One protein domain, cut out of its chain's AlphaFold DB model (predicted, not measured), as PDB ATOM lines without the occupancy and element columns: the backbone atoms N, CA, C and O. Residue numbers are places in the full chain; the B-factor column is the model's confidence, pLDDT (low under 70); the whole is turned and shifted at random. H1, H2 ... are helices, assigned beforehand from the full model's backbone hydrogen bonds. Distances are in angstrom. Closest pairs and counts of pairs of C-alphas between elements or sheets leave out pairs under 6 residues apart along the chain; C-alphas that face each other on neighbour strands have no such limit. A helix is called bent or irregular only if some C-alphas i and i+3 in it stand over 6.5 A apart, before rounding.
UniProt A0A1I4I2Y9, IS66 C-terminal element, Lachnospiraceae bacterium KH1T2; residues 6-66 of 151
ATOM      1  N   TYR A   6      57.149 -53.918  -4.385       56.59
ATOM      2  CA  TYR A   6      56.376 -53.990  -3.135       56.59
ATOM      3  C   TYR A   6      56.278 -52.692  -2.295       56.59
ATOM      4  O   TYR A   6      55.213 -52.459  -1.717       56.59
ATOM      5  N   PRO A   7      57.331 -51.857  -2.179       59.94
ATOM      6  CA  PRO A   7      57.351 -50.684  -1.309       59.94
ATOM      7  C   PRO A   7      56.285 -49.658  -1.725       59.94
ATOM      8  O   PRO A   7      55.444 -49.273  -0.914       59.94
ATOM      9  N   ASN A   8      56.233 -49.322  -3.019       68.75
ATOM     10  CA  ASN A   8      55.288 -48.336  -3.551       68.75
ATOM     11  C   ASN A   8      53.828 -48.770  -3.377       68.75
ATOM     12  O   ASN A   8      52.992 -47.977  -2.953       68.75
ATOM     13  N   ARG A   9      53.515 -50.048  -3.630       81.06
ATOM     14  CA  ARG A   9      52.153 -50.570  -3.446       81.06
ATOM     15  C   ARG A   9      51.733 -50.556  -1.977       81.06
ATOM     16  O   ARG A   9      50.600 -50.210  -1.660       81.06
ATOM     17  N   ARG A  10      52.648 -50.919  -1.073       81.25
ATOM     18  CA  ARG A  10      52.397 -50.893   0.372       81.25
ATOM     19  C   ARG A  10      52.122 -49.473   0.859       81.25
ATOM     20  O   ARG A  10      51.193 -49.289   1.637       81.25
ATOM     21  N   LYS A  11      52.898 -48.493   0.385       85.19
ATOM     22  CA  LYS A  11      52.679 -47.076   0.691       85.19
ATOM     23  C   LYS A  11      51.291 -46.615   0.258       85.19
ATOM     24  O   LYS A  11      50.547 -46.096   1.077       85.19
ATOM     25  N   GLN A  12      50.914 -46.902  -0.987       86.75
ATOM     26  CA  GLN A  12      49.617 -46.506  -1.547       86.75
ATOM     27  C   GLN A  12      48.429 -47.098  -0.779       86.75
ATOM     28  O   GLN A  12      47.453 -46.398  -0.522       86.75
ATOM     29  N   ILE A  13      48.501 -48.380  -0.398       86.88
ATOM     30  CA  ILE A  13      47.451 -49.022   0.412       86.88
ATOM     31  C   ILE A  13      47.361 -48.345   1.780       86.88
ATOM     32  O   ILE A  13      46.270 -47.965   2.198       86.88
ATOM     33  N   ARG A  14      48.508 -48.136   2.443       90.00
ATOM     34  CA  ARG A  14      48.573 -47.462   3.745       90.00
ATOM     35  C   ARG A  14      47.949 -46.082   3.681       90.00
ATOM     36  O   ARG A  14      47.036 -45.822   4.445       90.00
ATOM     37  N   GLU A  15      48.396 -45.232   2.760       87.81
ATOM     38  CA  GLU A  15      47.900 -43.860   2.595       87.81
ATOM     39  C   GLU A  15      46.395 -43.801   2.312       87.81
ATOM     40  O   GLU A  15      45.738 -42.844   2.715       87.81
ATOM     41  N   LYS A  16      45.835 -44.817   1.649       90.31
ATOM     42  CA  LYS A  16      44.408 -44.866   1.327       90.31
ATOM     43  C   LYS A  16      43.547 -45.394   2.475       90.31
ATOM     44  O   LYS A  16      42.464 -44.869   2.703       90.31
ATOM     45  N   GLU A  17      43.978 -46.461   3.140       90.38
ATOM     46  CA  GLU A  17      43.110 -47.244   4.033       90.38
ATOM     47  C   GLU A  17      43.351 -46.955   5.518       90.38
ATOM     48  O   GLU A  17      42.428 -47.033   6.326       90.38
ATOM     49  N   GLU A  18      44.582 -46.616   5.904       93.25
ATOM     50  CA  GLU A  18      44.989 -46.590   7.311       93.25
ATOM     51  C   GLU A  18      44.833 -45.225   8.024       93.25
ATOM     52  O   GLU A  18      44.592 -45.248   9.236       93.25
ATOM     53  N   PRO A  19      44.898 -44.037   7.370       93.75
ATOM     54  CA  PRO A  19      44.726 -42.755   8.052       93.75
ATOM     55  C   PRO A  19      43.406 -42.626   8.804       93.75
ATOM     56  O   PRO A  19      43.406 -42.197   9.954       93.75
ATOM     57  N   GLU A  20      42.297 -43.049   8.192       94.50
ATOM     58  CA  GLU A  20      40.977 -42.975   8.824       94.50
ATOM     59  C   GLU A  20      40.894 -43.898  10.052       94.50
ATOM     60  O   GLU A  20      40.292 -43.545  11.069       94.50
ATOM     61  N   ILE A  21      41.543 -45.066   9.994       94.81
ATOM     62  CA  ILE A  21      41.618 -46.006  11.120       94.81
ATOM     63  C   ILE A  21      42.375 -45.362  12.283       94.81
ATOM     64  O   ILE A  21      41.895 -45.386  13.418       94.81
ATOM     65  N   TRP A  22      43.527 -44.744  12.012       95.31
ATOM     66  CA  TRP A  22      44.299 -44.053  13.045       95.31
ATOM     67  C   TRP A  22      43.577 -42.848  13.604       95.31
ATOM     68  O   TRP A  22      43.594 -42.643  14.813       95.31
ATOM     69  N   GLU A  23      42.924 -42.056  12.761       95.62
ATOM     70  CA  GLU A  23      42.143 -40.918  13.221       95.62
ATOM     71  C   GLU A  23      41.043 -41.366  14.191       95.62
ATOM     72  O   GLU A  23      40.921 -40.805  15.282       95.62
ATOM     73  N   LYS A  24      40.300 -42.426  13.843       97.31
ATOM     74  CA  LYS A  24      39.298 -43.041  14.725       97.31
ATOM     75  C   LYS A  24      39.920 -43.557  16.021       97.31
ATOM     76  O   LYS A  24      39.370 -43.301  17.088       97.31
ATOM     77  N   PHE A  25      41.063 -44.237  15.944       96.56
ATOM     78  CA  PHE A  25      41.773 -44.742  17.119       96.56
ATOM     79  C   PHE A  25      42.202 -43.614  18.059       96.56
ATOM     80  O   PHE A  25      41.952 -43.696  19.256       96.56
ATOM     81  N   TRP A  26      42.808 -42.544  17.537       96.62
ATOM     82  CA  TRP A  26      43.262 -41.423  18.360       96.62
ATOM     83  C   TRP A  26      42.091 -40.666  18.981       96.62
ATOM     84  O   TRP A  26      42.122 -40.399  20.176       96.62
ATOM     85  N   LYS A  27      41.025 -40.417  18.208       96.94
ATOM     86  CA  LYS A  27      39.785 -39.827  18.730       96.94
ATOM     87  C   LYS A  27      39.186 -40.675  19.847       96.94
ATOM     88  O   LYS A  27      38.780 -40.133  20.866       96.94
ATOM     89  N   TRP A  28      39.146 -41.996  19.673       97.38
ATOM     90  CA  TRP A  28      38.692 -42.919  20.710       97.38
ATOM     91  C   TRP A  28      39.593 -42.866  21.948       97.38
ATOM     92  O   TRP A  28      39.087 -42.771  23.064       97.38
ATOM     93  N   LEU A  29      40.913 -42.872  21.763       96.19
ATOM     94  CA  LEU A  29      41.878 -42.833  22.857       96.19
ATOM     95  C   LEU A  29      41.729 -41.553  23.698       96.19
ATOM     96  O   LEU A  29      41.796 -41.625  24.923       96.19
ATOM     97  N   ASP A  30      41.441 -40.416  23.058       95.00
ATOM     98  CA  ASP A  30      41.225 -39.125  23.725       95.00
ATOM     99  C   ASP A  30      39.956 -39.098  24.607       95.00
ATOM    100  O   ASP A  30      39.855 -38.267  25.510       95.00
ATOM    101  N   THR A  31      39.014 -40.032  24.415       95.81
ATOM    102  CA  THR A  31      37.834 -40.191  25.295       95.81
ATOM    103  C   THR A  31      38.123 -40.983  26.573       95.81
ATOM    104  O   THR A  31      37.283 -41.046  27.475       95.81
ATOM    105  N   ILE A  32      39.297 -41.615  26.679       94.50
ATOM    106  CA  ILE A  32      39.640 -42.461  27.821       94.50
ATOM    107  C   ILE A  32      40.177 -41.594  28.960       94.50
ATOM    108  O   ILE A  32      41.356 -41.243  29.014       94.50
ATOM    109  N   HIS A  33      39.319 -41.315  29.938       89.69
ATOM    110  CA  HIS A  33      39.701 -40.622  31.167       89.69
ATOM    111  C   HIS A  33      40.068 -41.628  32.260       89.69
ATOM    112  O   HIS A  33      39.211 -42.167  32.961       89.69
ATOM    113  N   ALA A  34      41.363 -41.901  32.403       88.31
ATOM    114  CA  ALA A  34      41.881 -42.776  33.448       88.31
ATOM    115  C   ALA A  34      42.317 -41.974  34.682       88.31
ATOM    116  O   ALA A  34      42.834 -40.863  34.571       88.31
ATOM    117  N   SER A  35      42.172 -42.558  35.873       84.31
ATOM    118  CA  SER A  35      42.676 -41.940  37.101       84.31
ATOM    119  C   SER A  35      44.204 -41.820  37.077       84.31
ATOM    120  O   SER A  35      44.913 -42.695  36.554       84.31
ATOM    121  N   GLY A  36      44.716 -40.729  37.654       82.50
ATOM    122  CA  GLY A  36      46.149 -40.449  37.735       82.50
ATOM    123  C   GLY A  36      46.923 -41.618  38.351       82.50
ATOM    124  O   GLY A  36      46.556 -42.138  39.401       82.50
ATOM    125  N   GLY A  37      47.980 -42.066  37.671       83.88
ATOM    126  CA  GLY A  37      48.844 -43.160  38.134       83.88
ATOM    127  C   GLY A  37      48.334 -44.583  37.862       83.88
ATOM    128  O   GLY A  37      49.096 -45.535  38.054       83.88
ATOM    129  N   SER A  38      47.105 -44.754  37.364       95.44
ATOM    130  CA  SER A  38      46.580 -46.071  36.980       95.44
ATOM    131  C   SER A  38      47.377 -46.702  35.829       95.44
ATOM    132  O   SER A  38      47.987 -46.013  35.007       95.44
ATOM    133  N   ARG A  39      47.359 -48.041  35.733       95.56
ATOM    134  CA  ARG A  39      47.989 -48.763  34.609       95.56
ATOM    135  C   ARG A  39      47.403 -48.336  33.260       95.56
ATOM    136  O   ARG A  39      48.155 -48.180  32.304       95.56
ATOM    137  N   LEU A  40      46.090 -48.096  33.213       94.94
ATOM    138  CA  LEU A  40      45.409 -47.591  32.022       94.94
ATOM    139  C   LEU A  40      45.885 -46.178  31.665       94.94
ATOM    140  O   LEU A  40      46.270 -45.951  30.525       94.94
ATOM    141  N   GLY A  41      45.948 -45.261  32.636       94.94
ATOM    142  CA  GLY A  41      46.442 -43.901  32.400       94.94
ATOM    143  C   GLY A  41      47.885 -43.877  31.903       94.94
ATOM    144  O   GLY A  41      48.206 -43.149  30.970       94.94
ATOM    145  N   LYS A  42      48.751 -44.745  32.444       95.06
ATOM    146  CA  LYS A  42      50.119 -44.920  31.929       95.06
ATOM    147  C   LYS A  42      50.134 -45.390  30.472       95.06
ATOM    148  O   LYS A  42      50.926 -44.871  29.694       95.06
ATOM    149  N   ALA A  43      49.275 -46.342  30.102       95.06
ATOM    150  CA  ALA A  43      49.193 -46.855  28.735       95.06
ATOM    151  C   ALA A  43      48.661 -45.806  27.741       95.06
ATOM    152  O   ALA A  43      49.237 -45.650  26.666       95.06
ATOM    153  N   VAL A  44      47.619 -45.055  28.117       95.06
ATOM    154  CA  VAL A  44      47.061 -43.955  27.306       95.06
ATOM    155  C   VAL A  44      48.112 -42.870  27.083       95.06
ATOM    156  O   VAL A  44      48.420 -42.549  25.936       95.06
ATOM    157  N   ASN A  45      48.741 -42.389  28.160       93.94
ATOM    158  CA  ASN A  45      49.792 -41.374  28.078       93.94
ATOM    159  C   ASN A  45      50.970 -41.853  27.221       93.94
ATOM    160  O   ASN A  45      51.511 -41.095  26.421       93.94
ATOM    161  N   TYR A  46      51.367 -43.121  27.365       94.88
ATOM    162  CA  TYR A  46      52.419 -43.705  26.538       94.88
ATOM    163  C   TYR A  46      52.039 -43.685  25.054       94.88
ATOM    164  O   TYR A  46      52.813 -43.187  24.242       94.88
ATOM    165  N   ALA A  47      50.846 -44.164  24.694       94.88
ATOM    166  CA  ALA A  47      50.387 -44.170  23.308       94.88
ATOM    167  C   ALA A  47      50.316 -42.751  22.712       94.88
ATOM    168  O   ALA A  47      50.808 -42.536  21.604       94.88
ATOM    169  N   GLN A  48      49.786 -41.773  23.456       94.50
ATOM    170  CA  GLN A  48      49.734 -40.369  23.028       94.50
ATOM    171  C   GLN A  48      51.137 -39.784  22.801       94.50
ATOM    172  O   GLN A  48      51.388 -39.192  21.752       94.50
ATOM    173  N   ASN A  49      52.080 -40.023  23.719       95.25
ATOM    174  CA  ASN A  49      53.471 -39.580  23.577       95.25
ATOM    175  C   ASN A  49      54.191 -40.241  22.391       95.25
ATOM    176  O   ASN A  49      55.105 -39.650  21.818       95.25
ATOM    177  N   GLN A  50      53.797 -41.464  22.019       94.62
ATOM    178  CA  GLN A  50      54.389 -42.196  20.897       94.62
ATOM    179  C   GLN A  50      53.767 -41.866  19.538       94.62
ATOM    180  O   GLN A  50      54.376 -42.174  18.514       94.62
ATOM    181  N   LYS A  51      52.601 -41.208  19.497       94.75
ATOM    182  CA  LYS A  51      51.909 -40.817  18.260       94.75
ATOM    183  C   LYS A  51      52.828 -40.203  17.188       94.75
ATOM    184  O   LYS A  51      52.805 -40.725  16.075       94.75
ATOM    185  N   PRO A  52      53.662 -39.173  17.454       93.19
ATOM    186  CA  PRO A  52      54.508 -38.582  16.409       93.19
ATOM    187  C   PRO A  52      55.516 -39.570  15.807       93.19
ATOM    188  O   PRO A  52      55.839 -39.464  14.629       93.19
ATOM    189  N   TYR A  53      55.987 -40.553  16.577       92.25
ATOM    190  CA  TYR A  53      56.938 -41.558  16.096       92.25
ATOM    191  C   TYR A  53      56.241 -42.706  15.378       92.25
ATOM    192  O   TYR A  53      56.692 -43.142  14.321       92.25
ATOM    193  N   LEU A  54      55.124 -43.178  15.937       91.75
ATOM    194  CA  LEU A  54      54.329 -44.253  15.366       91.75
ATOM    195  C   LEU A  54      53.847 -43.861  13.968       91.75
ATOM    196  O   LEU A  54      54.073 -44.608  13.026       91.75
ATOM    197  N   MET A  55      53.302 -42.657  13.785       92.38
ATOM    198  CA  MET A  55      52.751 -42.225  12.493       92.38
ATOM    199  C   MET A  55      53.785 -42.153  11.351       92.38
ATOM    200  O   MET A  55      53.392 -42.165  10.183       92.38
ATOM    201  N   ASN A  56      55.093 -42.169  11.645       90.69
ATOM    202  CA  ASN A  56      56.146 -42.214  10.622       90.69
ATOM    203  C   ASN A  56      56.065 -43.466   9.736       90.69
ATOM    204  O   ASN A  56      56.497 -43.422   8.584       90.69
ATOM    205  N   TYR A  57      55.476 -44.568  10.217       90.12
ATOM    206  CA  TYR A  57      55.349 -45.784   9.406       90.12
ATOM    207  C   TYR A  57      54.419 -45.602   8.187       90.12
ATOM    208  O   TYR A  57      54.529 -46.343   7.207       90.12
ATOM    209  N   LEU A  58      53.506 -44.625   8.234       90.00
ATOM    210  CA  LEU A  58      52.664 -44.263   7.090       90.00
ATOM    211  C   LEU A  58      53.449 -43.475   6.031       90.00
ATOM    212  O   LEU A  58      53.099 -43.524   4.859       90.00
ATOM    213  N   GLN A  59      54.515 -42.778   6.437       86.38
ATOM    214  CA  GLN A  59      55.321 -41.926   5.557       86.38
ATOM    215  C   GLN A  59      56.400 -42.717   4.806       86.38
ATOM    216  O   GLN A  59      56.709 -42.409   3.649       86.38
ATOM    217  N   ASP A  60      56.950 -43.746   5.458       87.38
ATOM    218  CA  ASP A  60      58.009 -44.602   4.926       87.38
ATOM    219  C   ASP A  60      57.567 -46.074   4.900       87.38
ATOM    220  O   ASP A  60      57.384 -46.748   5.919       87.38
ATOM    221  N   GLU A  61      57.431 -46.605   3.694       84.81
ATOM    222  CA  GLU A  61      56.983 -47.964   3.422       84.81
ATOM    223  C   GLU A  61      57.943 -49.059   3.905       84.81
ATOM    224  O   GLU A  61      57.538 -50.221   4.092       84.81
ATOM    225  N   ARG A  62      59.209 -48.693   4.134       85.19
ATOM    226  CA  ARG A  62      60.249 -49.575   4.672       85.19
ATOM    227  C   ARG A  62      60.020 -49.836   6.156       85.19
ATOM    228  O   ARG A  62      60.435 -50.882   6.656       85.19
ATOM    229  N   ILE A  63      59.318 -48.937   6.848       87.62
ATOM    230  CA  ILE A  63      59.031 -49.051   8.275       87.62
ATOM    231  C   ILE A  63      57.808 -49.973   8.479       87.62
ATOM    232  O   ILE A  63      56.707 -49.713   7.970       87.62
ATOM    233  N   PRO A  64      57.964 -51.110   9.182       86.56
ATOM    234  CA  PRO A  64      56.837 -51.954   9.564       86.56
ATOM    235  C   PRO A  64      56.025 -51.310  10.699       86.56
ATOM    236  O   PRO A  64      56.565 -50.573  11.514       86.56
ATOM    237  N   ILE A  65      54.729 -51.632  10.774       87.88
ATOM    238  CA  ILE A  65      53.844 -51.175  11.864       87.88
ATOM    239  C   ILE A  65      54.226 -51.789  13.222       87.88
ATOM    240  O   ILE A  65      54.002 -51.187  14.265       87.88
ATOM    241  N   SER A  66      54.812 -52.990  13.211       88.06
ATOM    242  CA  SER A  66      55.279 -53.680  14.410       88.06
ATOM    243  C   SER A  66      56.799 -53.787  14.436       88.06
ATOM    244  O   SER A  66      57.467 -53.937  13.410       88.06
TER     245      SER A  66
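Overview. This is residues 6 to 66 of the 151 residues of the protein "IS66 C-terminal element" of Lachnospiraceae bacterium KH1T2 (UniProt A0A1I4I2Y9). The model is a long, narrow bow of helices that folds back on itself: the bent helix H1 makes one side, the chain turns round at one end through residues 31 to 38, and H2 and the short H3 come back along the other side. The contacts are few; H1a, the first arm of H1, slants over to touch H3, and after H3 residues 60 to 66 fold back as a tail. The printed part has 61 residues with three named helices, in the order H1, H2, H3, and no named strand, and its class is all helix. It is loose, with a radius of gyration of the C-alphas of 13.9 A, and a rod in outline, spanning 44 by 18 by 14 A.

Along the chain. Find C-alpha 6 at (56.376, -53.990, -3.135); here H1, residues 6 to 30, begins. By its hydrogen bonds it was assigned as one helix, but it is bent: C-alphas 16 and 19 are 7.1 A apart. Its arm H1a holds residues 6 to 16 and measures 15.7 A; its arm H1b, residues 19 to 30, measures 16.5 A and ends with C-alpha 30 at (41.225, -39.125, 23.725). Go on to C-alpha 39 at (47.989, -48.763, 34.609), where H2 begins; it runs through residues 39 to 54 over 20.8 A. H2 is irregular, with C-alphas 49 and 52 standing 7.3 A apart, and it has a kink of 30 degrees near residue 48. Then look at residues 56 to 59, which form H3, ending with C-alpha 59 at (55.321, -41.926, 5.557).

Arrangement. Start with the two arms, H1a and H1b, whose lines stand at a steep tilt of 54 degrees. H1a touches H3; their closest C-alphas, those of Arg 14 and Leu 58, are 6.2 A apart. H1b and H2 are close but not clearly touching, and their closest C-alphas, those of Leu 29 and Val 44, are 6.9 A apart. They run opposite ways at a shallow tilt of 33 degrees, only just short of steep. H2 and H3 meet only through their link. H1a and H2 are apart, and H1b and H3 are only just apart, at 8.1 A. In the backbone, every O i to N i+4 pair is within hydrogen-bond range in H1a and H1b, and 10 of 12 are in H2; H3 is too short for such a pair.

Size, cuts and confidence. Look at Tyr 6 and Gly 36 for the two C-alphas farthest apart, 44.3 A. The printed part has no cut. The link from H1 to H2 is short, with 8 residues, and the link from H2 to H3 is tight, with 1 residue. The mean pLDDT of the printed part is 90.0, and residues 6 to 8 are under 70.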